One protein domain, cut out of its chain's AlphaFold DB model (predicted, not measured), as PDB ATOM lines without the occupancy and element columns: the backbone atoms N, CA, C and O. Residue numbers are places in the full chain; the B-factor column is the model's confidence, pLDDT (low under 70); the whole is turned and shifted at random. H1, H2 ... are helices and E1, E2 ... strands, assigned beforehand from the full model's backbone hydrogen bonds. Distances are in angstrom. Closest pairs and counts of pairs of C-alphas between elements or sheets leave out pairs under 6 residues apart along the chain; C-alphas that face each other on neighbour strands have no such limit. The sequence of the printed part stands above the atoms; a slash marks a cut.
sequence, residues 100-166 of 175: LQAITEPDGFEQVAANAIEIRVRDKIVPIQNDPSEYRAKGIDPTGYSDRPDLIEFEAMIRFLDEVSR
ATOM      1  N   LEU A 100     -58.096  -8.873  34.834       97.12
ATOM      2  CA  LEU A 100     -56.711  -8.402  34.829       97.12
ATOM      3  C   LEU A 100     -56.393  -7.622  36.105       97.12
ATOM      4  O   LEU A 100     -55.360  -7.874  36.715       97.12
ATOM      5  N   GLN A 101     -57.297  -6.750  36.566       96.06
ATOM      6  CA  GLN A 101     -57.090  -6.010  37.815       96.06
ATOM      7  C   GLN A 101     -56.953  -6.926  39.033       96.06
ATOM      8  O   GLN A 101     -56.169  -6.633  39.934       96.06
ATOM      9  N   ALA A 102     -57.675  -8.046  39.060       96.56
ATOM     10  CA  ALA A 102     -57.599  -9.011  40.152       96.56
ATOM     11  C   ALA A 102     -56.227  -9.700  40.276       96.56
ATOM     12  O   ALA A 102     -55.917 -10.228  41.344       96.56
ATOM     13  N   ILE A 103     -55.422  -9.702  39.210       96.94
ATOM     14  CA  ILE A 103     -54.087 -10.313  39.181       96.94
ATOM     15  C   ILE A 103     -52.964  -9.280  39.051       96.94
ATOM     16  O   ILE A 103     -51.813  -9.671  38.873       96.94
ATOM     17  N   THR A 104     -53.276  -7.983  39.108       96.00
ATOM     18  CA  THR A 104     -52.280  -6.914  38.996       96.00
ATOM     19  C   THR A 104     -51.370  -6.890  40.222       96.00
ATOM     20  O   THR A 104     -51.838  -6.916  41.361       96.00
ATOM     21  N   GLU A 105     -50.065  -6.772  39.996       95.00
ATOM     22  CA  GLU A 105     -49.104  -6.468  41.056       95.00
ATOM     23  C   GLU A 105     -49.384  -5.061  41.630       95.00
ATOM     24  O   GLU A 105     -49.376  -4.104  40.855       95.00
ATOM     25  N   PRO A 106     -49.596  -4.882  42.952       90.88
ATOM     26  CA  PRO A 106     -50.067  -3.615  43.531       90.88
ATOM     27  C   PRO A 106     -49.258  -2.366  43.162       90.88
ATOM     28  O   PRO A 106     -49.837  -1.299  42.970       90.88
ATOM     29  N   ASP A 107     -47.937  -2.509  43.039       87.81
ATOM     30  CA  ASP A 107     -47.017  -1.423  42.667       87.81
ATOM     31  C   ASP A 107     -46.532  -1.537  41.207       87.81
ATOM     32  O   ASP A 107     -45.524  -0.943  40.827       87.81
ATOM     33  N   GLY A 108     -47.195  -2.366  40.397       84.56
ATOM     34  CA  GLY A 108     -46.887  -2.586  38.986       84.56
ATOM     35  C   GLY A 108     -47.833  -1.864  38.043       84.56
ATOM     36  O   GLY A 108     -48.980  -1.572  38.374       84.56
ATOM     37  N   PHE A 109     -47.356  -1.618  36.828       88.44
ATOM     38  CA  PHE A 109     -48.193  -1.175  35.721       88.44
ATOM     39  C   PHE A 109     -48.330  -2.319  34.721       88.44
ATOM     40  O   PHE A 109     -47.335  -2.720  34.131       88.44
ATOM     41  N   GLU A 110     -49.545  -2.854  34.566       92.31
ATOM     42  CA  GLU A 110     -49.843  -3.952  33.627       92.31
ATOM     43  C   GLU A 110     -48.953  -5.192  33.836       92.31
ATOM     44  O   GLU A 110     -48.545  -5.870  32.893       92.31
ATOM     45  N   GLN A 111     -48.660  -5.491  35.103       94.25
ATOM     46  CA  GLN A 111     -47.842  -6.624  35.523       94.25
ATOM     47  C   GLN A 111     -48.652  -7.606  36.347       94.25
ATOM     48  O   GLN A 111     -49.428  -7.214  37.218       94.25
ATOM     49  N   VAL A 112     -48.415  -8.886  36.098       96.06
ATOM     50  CA  VAL A 112     -48.990  -9.992  36.853       96.06
ATOM     51  C   VAL A 112     -48.297 -10.092  38.210       96.06
ATOM     52  O   VAL A 112     -47.069 -10.156  38.285       96.06
ATOM     53  N   ALA A 113     -49.085 -10.126  39.281       95.56
ATOM     54  CA  ALA A 113     -48.597 -10.362  40.629       95.56
ATOM     55  C   ALA A 113     -47.959 -11.753  40.733       95.56
ATOM     56  O   ALA A 113     -48.534 -12.743  40.280       95.56
ATOM     57  N   ALA A 114     -46.810 -11.862  41.402       92.62
ATOM     58  CA  ALA A 114     -46.053 -13.119  41.476       92.62
ATOM     59  C   ALA A 114     -46.819 -14.278  42.155       92.62
ATOM     60  O   ALA A 114     -46.466 -15.447  42.002       92.62
ATOM     61  N   ASN A 115     -47.854 -13.960  42.938       93.31
ATOM     62  CA  ASN A 115     -48.726 -14.926  43.602       93.31
ATOM     63  C   ASN A 115     -50.033 -15.210  42.838       93.31
ATOM     64  O   ASN A 115     -50.838 -16.007  43.325       93.31
ATOM     65  N   ALA A 116     -50.268 -14.581  41.683       96.75
ATOM     66  CA  ALA A 116     -51.433 -14.856  40.856       96.75
ATOM     67  C   ALA A 116     -51.302 -16.246  40.219       96.75
ATOM     68  O   ALA A 116     -50.312 -16.556  39.564       96.75
ATOM     69  N   ILE A 117     -52.299 -17.108  40.415       96.88
ATOM     70  CA  ILE A 117     -52.231 -18.523  40.000       96.88
ATOM     71  C   ILE A 117     -53.117 -18.851  38.802       96.88
ATOM     72  O   ILE A 117     -52.858 -19.819  38.090       96.88
ATOM     73  N   GLU A 118     -54.168 -18.068  38.578       97.19
ATOM     74  CA  GLU A 118     -55.165 -18.322  37.550       97.19
ATOM     75  C   GLU A 118     -55.830 -17.026  37.095       97.19
ATOM     76  O   GLU A 118     -55.859 -16.035  37.823       97.19
ATOM     77  N   ILE A 119     -56.376 -17.052  35.884       96.94
ATOM     78  CA  ILE A 119     -57.137 -15.950  35.304       96.94
ATOM     79  C   ILE A 119     -58.360 -16.489  34.574       96.94
ATOM     80  O   ILE A 119     -58.356 -17.600  34.032       96.94
ATOM     81  N   ARG A 120     -59.423 -15.688  34.537       96.12
ATOM     82  CA  ARG A 120     -60.595 -15.972  33.719       96.12
ATOM     83  C   ARG A 120     -60.380 -15.507  32.279       96.12
ATOM     84  O   ARG A 120     -60.162 -14.335  32.006       96.12
ATOM     85  N   VAL A 121     -60.505 -16.447  31.350       94.00
ATOM     86  CA  VAL A 121     -60.575 -16.219  29.907       94.00
ATOM     87  C   VAL A 121     -61.975 -16.633  29.451       94.00
ATOM     88  O   VAL A 121     -62.295 -17.822  29.382       94.00
ATOM     89  N   ARG A 122     -62.829 -15.651  29.155       91.25
ATOM     90  CA  ARG A 122     -64.262 -15.808  28.861       91.25
ATOM     91  C   ARG A 122     -64.985 -16.583  29.970       91.25
ATOM     92  O   ARG A 122     -65.170 -16.071  31.072       91.25
ATOM     93  N   ASP A 123     -65.410 -17.806  29.667       89.44
ATOM     94  CA  ASP A 123     -66.152 -18.724  30.528       89.44
ATOM     95  C   ASP A 123     -65.250 -19.764  31.216       89.44
ATOM     96  O   ASP A 123     -65.752 -20.720  31.808       89.44
ATOM     97  N   LYS A 124     -63.921 -19.611  31.133       92.19
ATOM     98  CA  LYS A 124     -62.953 -20.590  31.642       92.19
ATOM     99  C   LYS A 124     -61.937 -19.952  32.569       92.19
ATOM    100  O   LYS A 124     -61.424 -18.881  32.282       92.19
ATOM    101  N   ILE A 125     -61.593 -20.667  33.630       95.12
ATOM    102  CA  ILE A 125     -60.438 -20.356  34.470       95.12
ATOM    103  C   ILE A 125     -59.239 -21.140  33.934       95.12
ATOM    104  O   ILE A 125     -59.356 -22.340  33.669       95.12
ATOM    105  N   VAL A 126     -58.114 -20.461  33.727       94.44
ATOM    106  CA  VAL A 126     -56.872 -21.050  33.211       94.44
ATOM    107  C   VAL A 126     -55.701 -20.700  34.128       94.44
ATOM    108  O   VAL A 126     -55.691 -19.604  34.687       94.44
ATOM    109  N   PRO A 127     -54.713 -21.597  34.293       95.56
ATOM    110  CA  PRO A 127     -53.549 -21.311  35.121       95.56
ATOM    111  C   PRO A 127     -52.674 -20.218  34.498       95.56
ATOM    112  O   PRO A 127     -52.515 -20.155  33.276       95.56
ATOM    113  N   ILE A 128     -52.071 -19.401  35.355       95.62
ATOM    114  CA  ILE A 128     -51.047 -18.419  34.992       95.62
ATOM    115  C   ILE A 128     -49.671 -19.081  35.112       95.62
ATOM    116  O   ILE A 128     -49.381 -19.765  36.095       95.62
ATOM    117  N   GLN A 129     -48.816 -18.871  34.112       95.06
ATOM    118  CA  GLN A 129     -47.396 -19.198  34.203       95.06
ATOM    119  C   GLN A 129     -46.650 -17.986  34.772       95.06
ATOM    120  O   GLN A 129     -46.743 -16.905  34.210       95.06
ATOM    121  N   ASN A 130     -45.906 -18.161  35.860       93.56
ATOM    122  CA  ASN A 130     -45.129 -17.080  36.481       93.56
ATOM    123  C   ASN A 130     -43.617 -17.238  36.292       93.56
ATOM    124  O   ASN A 130     -42.876 -16.348  36.680       93.56
ATOM    125  N   ASP A 131     -43.140 -18.349  35.723       92.88
ATOM    126  CA  ASP A 131     -41.717 -18.559  35.451       92.88
ATOM    127  C   ASP A 131     -41.307 -17.848  34.148       92.88
ATOM    128  O   ASP A 131     -41.667 -18.319  33.062       92.88
ATOM    129  N   PRO A 132     -40.501 -16.766  34.199       92.25
ATOM    130  CA  PRO A 132     -40.079 -16.038  33.003       92.25
ATOM    131  C   PRO A 132     -39.270 -16.902  32.019       92.25
ATOM    132  O   PRO A 132     -39.199 -16.593  30.827       92.25
ATOM    133  N   SER A 133     -38.635 -17.984  32.480       93.25
ATOM    134  CA  SER A 133     -37.864 -18.878  31.611       93.25
ATOM    135  C   SER A 133     -38.750 -19.660  30.635       93.25
ATOM    136  O   SER A 133     -38.349 -19.872  29.488       93.25
ATOM    137  N   GLU A 134     -39.985 -19.982  31.027       95.38
ATOM    138  CA  GLU A 134     -40.976 -20.663  30.183       95.38
ATOM    139  C   GLU A 134     -41.453 -19.769  29.028       95.38
ATOM    140  O   GLU A 134     -41.672 -20.244  27.909       95.38
ATOM    141  N   TYR A 135     -41.547 -18.456  29.260       95.62
ATOM    142  CA  TYR A 135     -41.823 -17.461  28.218       95.62
ATOM    143  C   TYR A 135     -40.671 -17.380  27.218       95.62
ATOM    144  O   TYR A 135     -40.870 -17.518  26.006       95.62
ATOM    145  N   ARG A 136     -39.439 -17.243  27.724       94.50
ATOM    146  CA  ARG A 136     -38.236 -17.139  26.885       94.50
ATOM    147  C   ARG A 136     -37.999 -18.395  26.051       94.50
ATOM    148  O   ARG A 136     -37.587 -18.283  24.899       94.50
ATOM    149  N   ALA A 137     -38.321 -19.579  26.575       95.62
ATOM    150  CA  ALA A 137     -38.262 -20.836  25.826       95.62
ATOM    151  C   ALA A 137     -39.181 -20.850  24.586       95.62
ATOM    152  O   ALA A 137     -38.949 -21.620  23.654       95.62
ATOM    153  N   LYS A 138     -40.199 -19.980  24.551       94.38
ATOM    154  CA  LYS A 138     -41.123 -19.775  23.423       94.38
ATOM    155  C   LYS A 138     -40.796 -18.533  22.588       94.38
ATOM    156  O   LYS A 138     -41.557 -18.194  21.686       94.38
ATOM    157  N   GLY A 139     -39.685 -17.855  22.877       94.56
ATOM    158  CA  GLY A 139     -39.314 -16.601  22.219       94.56
ATOM    159  C   GLY A 139     -40.200 -15.417  22.609       94.56
ATOM    160  O   GLY A 139     -40.306 -14.473  21.834       94.56
ATOM    161  N   ILE A 140     -40.851 -15.472  23.775       94.88
ATOM    162  CA  ILE A 140     -41.647 -14.373  24.329       94.88
ATOM    163  C   ILE A 140     -40.771 -13.626  25.337       94.88
ATOM    164  O   ILE A 140     -40.161 -14.260  26.201       94.88
ATOM    165  N   ASP A 141     -40.707 -12.299  25.230       94.50
ATOM    166  CA  ASP A 141     -40.106 -11.460  26.266       94.50
ATOM    167  C   ASP A 141     -41.122 -11.276  27.406       94.50
ATOM    168  O   ASP A 141     -42.162 -10.659  27.181       94.50
ATOM    169  N   PRO A 142     -40.881 -11.835  28.606       93.31
ATOM    170  CA  PRO A 142     -41.814 -11.727  29.723       93.31
ATOM    171  C   PRO A 142     -41.917 -10.313  30.302       93.31
ATOM    172  O   PRO A 142     -42.894 -10.007  30.976       93.31
ATOM    173  N   THR A 143     -40.896  -9.486  30.082       88.69
ATOM    174  CA  THR A 143     -40.660  -8.259  30.852       88.69
ATOM    175  C   THR A 143     -40.815  -6.992  30.034       88.69
ATOM    176  O   THR A 143     -40.854  -5.922  30.629       88.69
ATOM    177  N   GLY A 144     -40.869  -7.108  28.703       81.62
ATOM    178  CA  GLY A 144     -41.068  -5.989  27.787       81.62
ATOM    179  C   GLY A 144     -40.158  -4.798  28.097       81.62
ATOM    180  O   GLY A 144     -38.937  -4.877  27.944       81.62
ATOM    181  N   TYR A 145     -40.762  -3.692  28.536       73.69
ATOM    182  CA  TYR A 145     -40.049  -2.452  28.879       73.69
ATOM    183  C   TYR A 145     -39.904  -2.222  30.389       73.69
ATOM    184  O   TYR A 145     -39.400  -1.172  30.799       73.69
ATOM    185  N   SER A 146     -40.340  -3.168  31.221       79.44
ATOM    186  CA  SER A 146     -40.305  -3.039  32.672       79.44
ATOM    187  C   SER A 146     -38.892  -3.085  33.265       79.44
ATOM    188  O   SER A 146     -38.007  -3.820  32.827       79.44
ATOM    189  N   ASP A 147     -38.707  -2.333  34.349       79.94
ATOM    190  CA  ASP A 147     -37.548  -2.371  35.237       79.94
ATOM    191  C   ASP A 147     -37.622  -3.481  36.306       79.94
ATOM    192  O   ASP A 147     -36.673  -3.643  37.079       79.94
ATOM    193  N   ARG A 148     -38.707  -4.271  36.339       82.19
ATOM    194  CA  ARG A 148     -38.892  -5.423  37.239       82.19
ATOM    195  C   ARG A 148     -38.797  -6.745  36.468       82.19
ATOM    196  O   ARG A 148     -39.818  -7.282  36.040       82.19
ATOM    197  N   PRO A 149     -37.576  -7.278  36.261       79.06
ATOM    198  CA  PRO A 149     -37.333  -8.412  35.367       79.06
ATOM    199  C   PRO A 149     -37.853  -9.762  35.892       79.06
ATOM    200  O   PRO A 149     -37.738 -10.784  35.211       79.06
ATOM    201  N   ASP A 150     -38.333  -9.786  37.132       84.50
ATOM    202  CA  ASP A 150     -38.900 -10.935  37.826       84.50
ATOM    203  C   ASP A 150     -40.416 -11.076  37.634       84.50
ATOM    204  O   ASP A 150     -40.956 -12.142  37.925       84.50
ATOM    205  N   LEU A 151     -41.087 -10.046  37.112       90.44
ATOM    206  CA  LEU A 151     -42.524 -10.061  36.854       90.44
ATOM    207  C   LEU A 151     -42.840 -10.238  35.372       90.44
ATOM    208  O   LEU A 151     -42.021  -9.971  34.493       90.44
ATOM    209  N   ILE A 152     -44.067 -10.685  35.113       95.44
ATOM    210  CA  ILE A 152     -44.593 -10.904  33.768       95.44
ATOM    211  C   ILE A 152     -45.524  -9.744  33.402       95.44
ATOM    212  O   ILE A 152     -46.443  -9.434  34.158       95.44
ATOM    213  N   GLU A 153     -45.327  -9.120  32.244       95.25
ATOM    214  CA  GLU A 153     -46.270  -8.134  31.699       95.25
ATOM    215  C   GLU A 153     -47.540  -8.813  31.147       95.25
ATOM    216  O   GLU A 153     -47.515  -9.950  30.661       95.25
ATOM    217  N   PHE A 154     -48.676  -8.111  31.182       95.69
ATOM    218  CA  PHE A 154     -49.954  -8.618  30.670       95.69
ATOM    219  C   PHE A 154     -49.884  -9.022  29.199       95.69
ATOM    220  O   PHE A 154     -50.429 -10.067  28.834       95.69
ATOM    221  N   GLU A 155     -49.180  -8.245  28.370       94.75
ATOM    222  CA  GLU A 155     -48.910  -8.592  26.972       94.75
ATOM    223  C   GLU A 155     -48.283  -9.987  26.868       94.75
ATOM    224  O   GLU A 155     -48.808 -10.862  26.170       94.75
ATOM    225  N   ALA A 156     -47.186 -10.211  27.593       95.56
ATOM    226  CA  ALA A 156     -46.457 -11.466  27.553       95.56
ATOM    227  C   ALA A 156     -47.326 -12.628  28.039       95.56
ATOM    228  O   ALA A 156     -47.372 -13.674  27.386       95.56
ATOM    229  N   MET A 157     -48.061 -12.445  29.144       96.19
ATOM    230  CA  MET A 157     -49.001 -13.444  29.666       96.19
ATOM    231  C   MET A 157     -50.053 -13.824  28.621       96.19
ATOM    232  O   MET A 157     -50.262 -15.013  28.371       96.19
ATOM    233  N   ILE A 158     -50.689 -12.846  27.976       96.00
ATOM    234  CA  ILE A 158     -51.718 -13.094  26.961       96.00
ATOM    235  C   ILE A 158     -51.108 -13.785  25.732       96.00
ATOM    236  O   ILE A 158     -51.692 -14.747  25.227       96.00
ATOM    237  N   ARG A 159     -49.906 -13.381  25.297       95.19
ATOM    238  CA  ARG A 159     -49.141 -14.056  24.233       95.19
ATOM    239  C   ARG A 159     -48.839 -15.513  24.575       95.19
ATOM    240  O   ARG A 159     -48.997 -16.391  23.730       95.19
ATOM    241  N   PHE A 160     -48.445 -15.794  25.812       95.50
ATOM    242  CA  PHE A 160     -48.189 -17.160  26.259       95.50
ATOM    243  C   PHE A 160     -49.468 -17.996  26.274       95.50
ATOM    244  O   PHE A 160     -49.466 -19.114  25.761       95.50
ATOM    245  N   LEU A 161     -50.565 -17.455  26.818       93.88
ATOM    246  CA  LEU A 161     -51.869 -18.119  26.828       93.88
ATOM    247  C   LEU A 161     -52.349 -18.446  25.412       93.88
ATOM    248  O   LEU A 161     -52.905 -19.526  25.197       93.88
ATOM    249  N   ASP A 162     -52.108 -17.563  24.444       91.94
ATOM    250  CA  ASP A 162     -52.406 -17.846  23.044       91.94
ATOM    251  C   ASP A 162     -51.606 -19.038  22.504       91.94
ATOM    252  O   ASP A 162     -52.184 -19.986  21.965       91.94
ATOM    253  N   GLU A 163     -50.298 -19.055  22.762       89.75
ATOM    254  CA  GLU A 163     -49.392 -20.116  22.317       89.75
ATOM    255  C   GLU A 163     -49.762 -21.490  22.906       89.75
ATOM    256  O   GLU A 163     -49.732 -22.506  22.204       89.75
ATOM    257  N   VAL A 164     -50.138 -21.552  24.192       86.31
ATOM    258  CA  VAL A 164     -50.412 -22.834  24.872       86.31
ATOM    259  C   VAL A 164     -51.870 -23.281  24.803       86.31
ATOM    260  O   VAL A 164     -52.137 -24.482  24.738       86.31
ATOM    261  N   SER A 165     -52.818 -22.343  24.802       71.31
ATOM    262  CA  SER A 165     -54.251 -22.646  24.937       71.31
ATOM    263  C   SER A 165     -55.076 -22.273  23.708       71.31
ATOM    264  O   SER A 165     -56.220 -22.722  23.605       71.31
ATOM    265  N   ARG A 166     -54.528 -21.496  22.758       67.50
ATOM    266  CA  ARG A 166     -55.256 -20.935  21.602       67.50
ATOM    267  C   ARG A 166     -56.575 -20.299  22.034       67.50
ATOM    268  O   ARG A 166     -57.657 -20.705  21.587       67.50
TER     269      ARG A 166
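Overview. This is residues 100 to 166 of the 175 residues of an uncharacterized protein of Chitinophagaceae bacterium (UniProt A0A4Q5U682). With little regular structure, this is a small body of loops, with the two-stranded hairpin E1 and E2 towards one end, residues 137 to 153 looping towards the other, and H2 its longest helix. The 67 printed residues run E1, E2, H1, H2, mixed in class, with only 25 in named elements; the sheet is antiparallel. It is compact, with a radius of gyration of the C-alphas of 11.0 A, and spans 33 by 27 by 16 A.

Along the chain. After residues 100 to 117, find C-alpha 118 at (-55.165, -18.322, 37.550), where E1 runs to 121; E2 is 124 to 127. H1 is 132 to 136. H2, residues 154 to 165, covers 15.8 A and ends at (-54.251, -22.646, 24.937).

Arrangement. In the hairpin E1 and E2, look for N 119 and O 126, 2.9 A apart. Residues 111 to 112 pair antiparallel with 152 to 153. H1 and H2 are close but not clearly touching; their closest C-alphas, Tyr 135 and Phe 160, are 6.7 A apart. H2 is apart from E1 and E2. In H1 and H2 every O i to N i+4 pair is within hydrogen-bond range.

Size, cuts and confidence. The C-alphas farthest apart, Asp 123 and Asp 147, are 33.3 A apart. The printed part has no cut; H1 to H2 is a long link. Only residue 166 has pLDDT under 70.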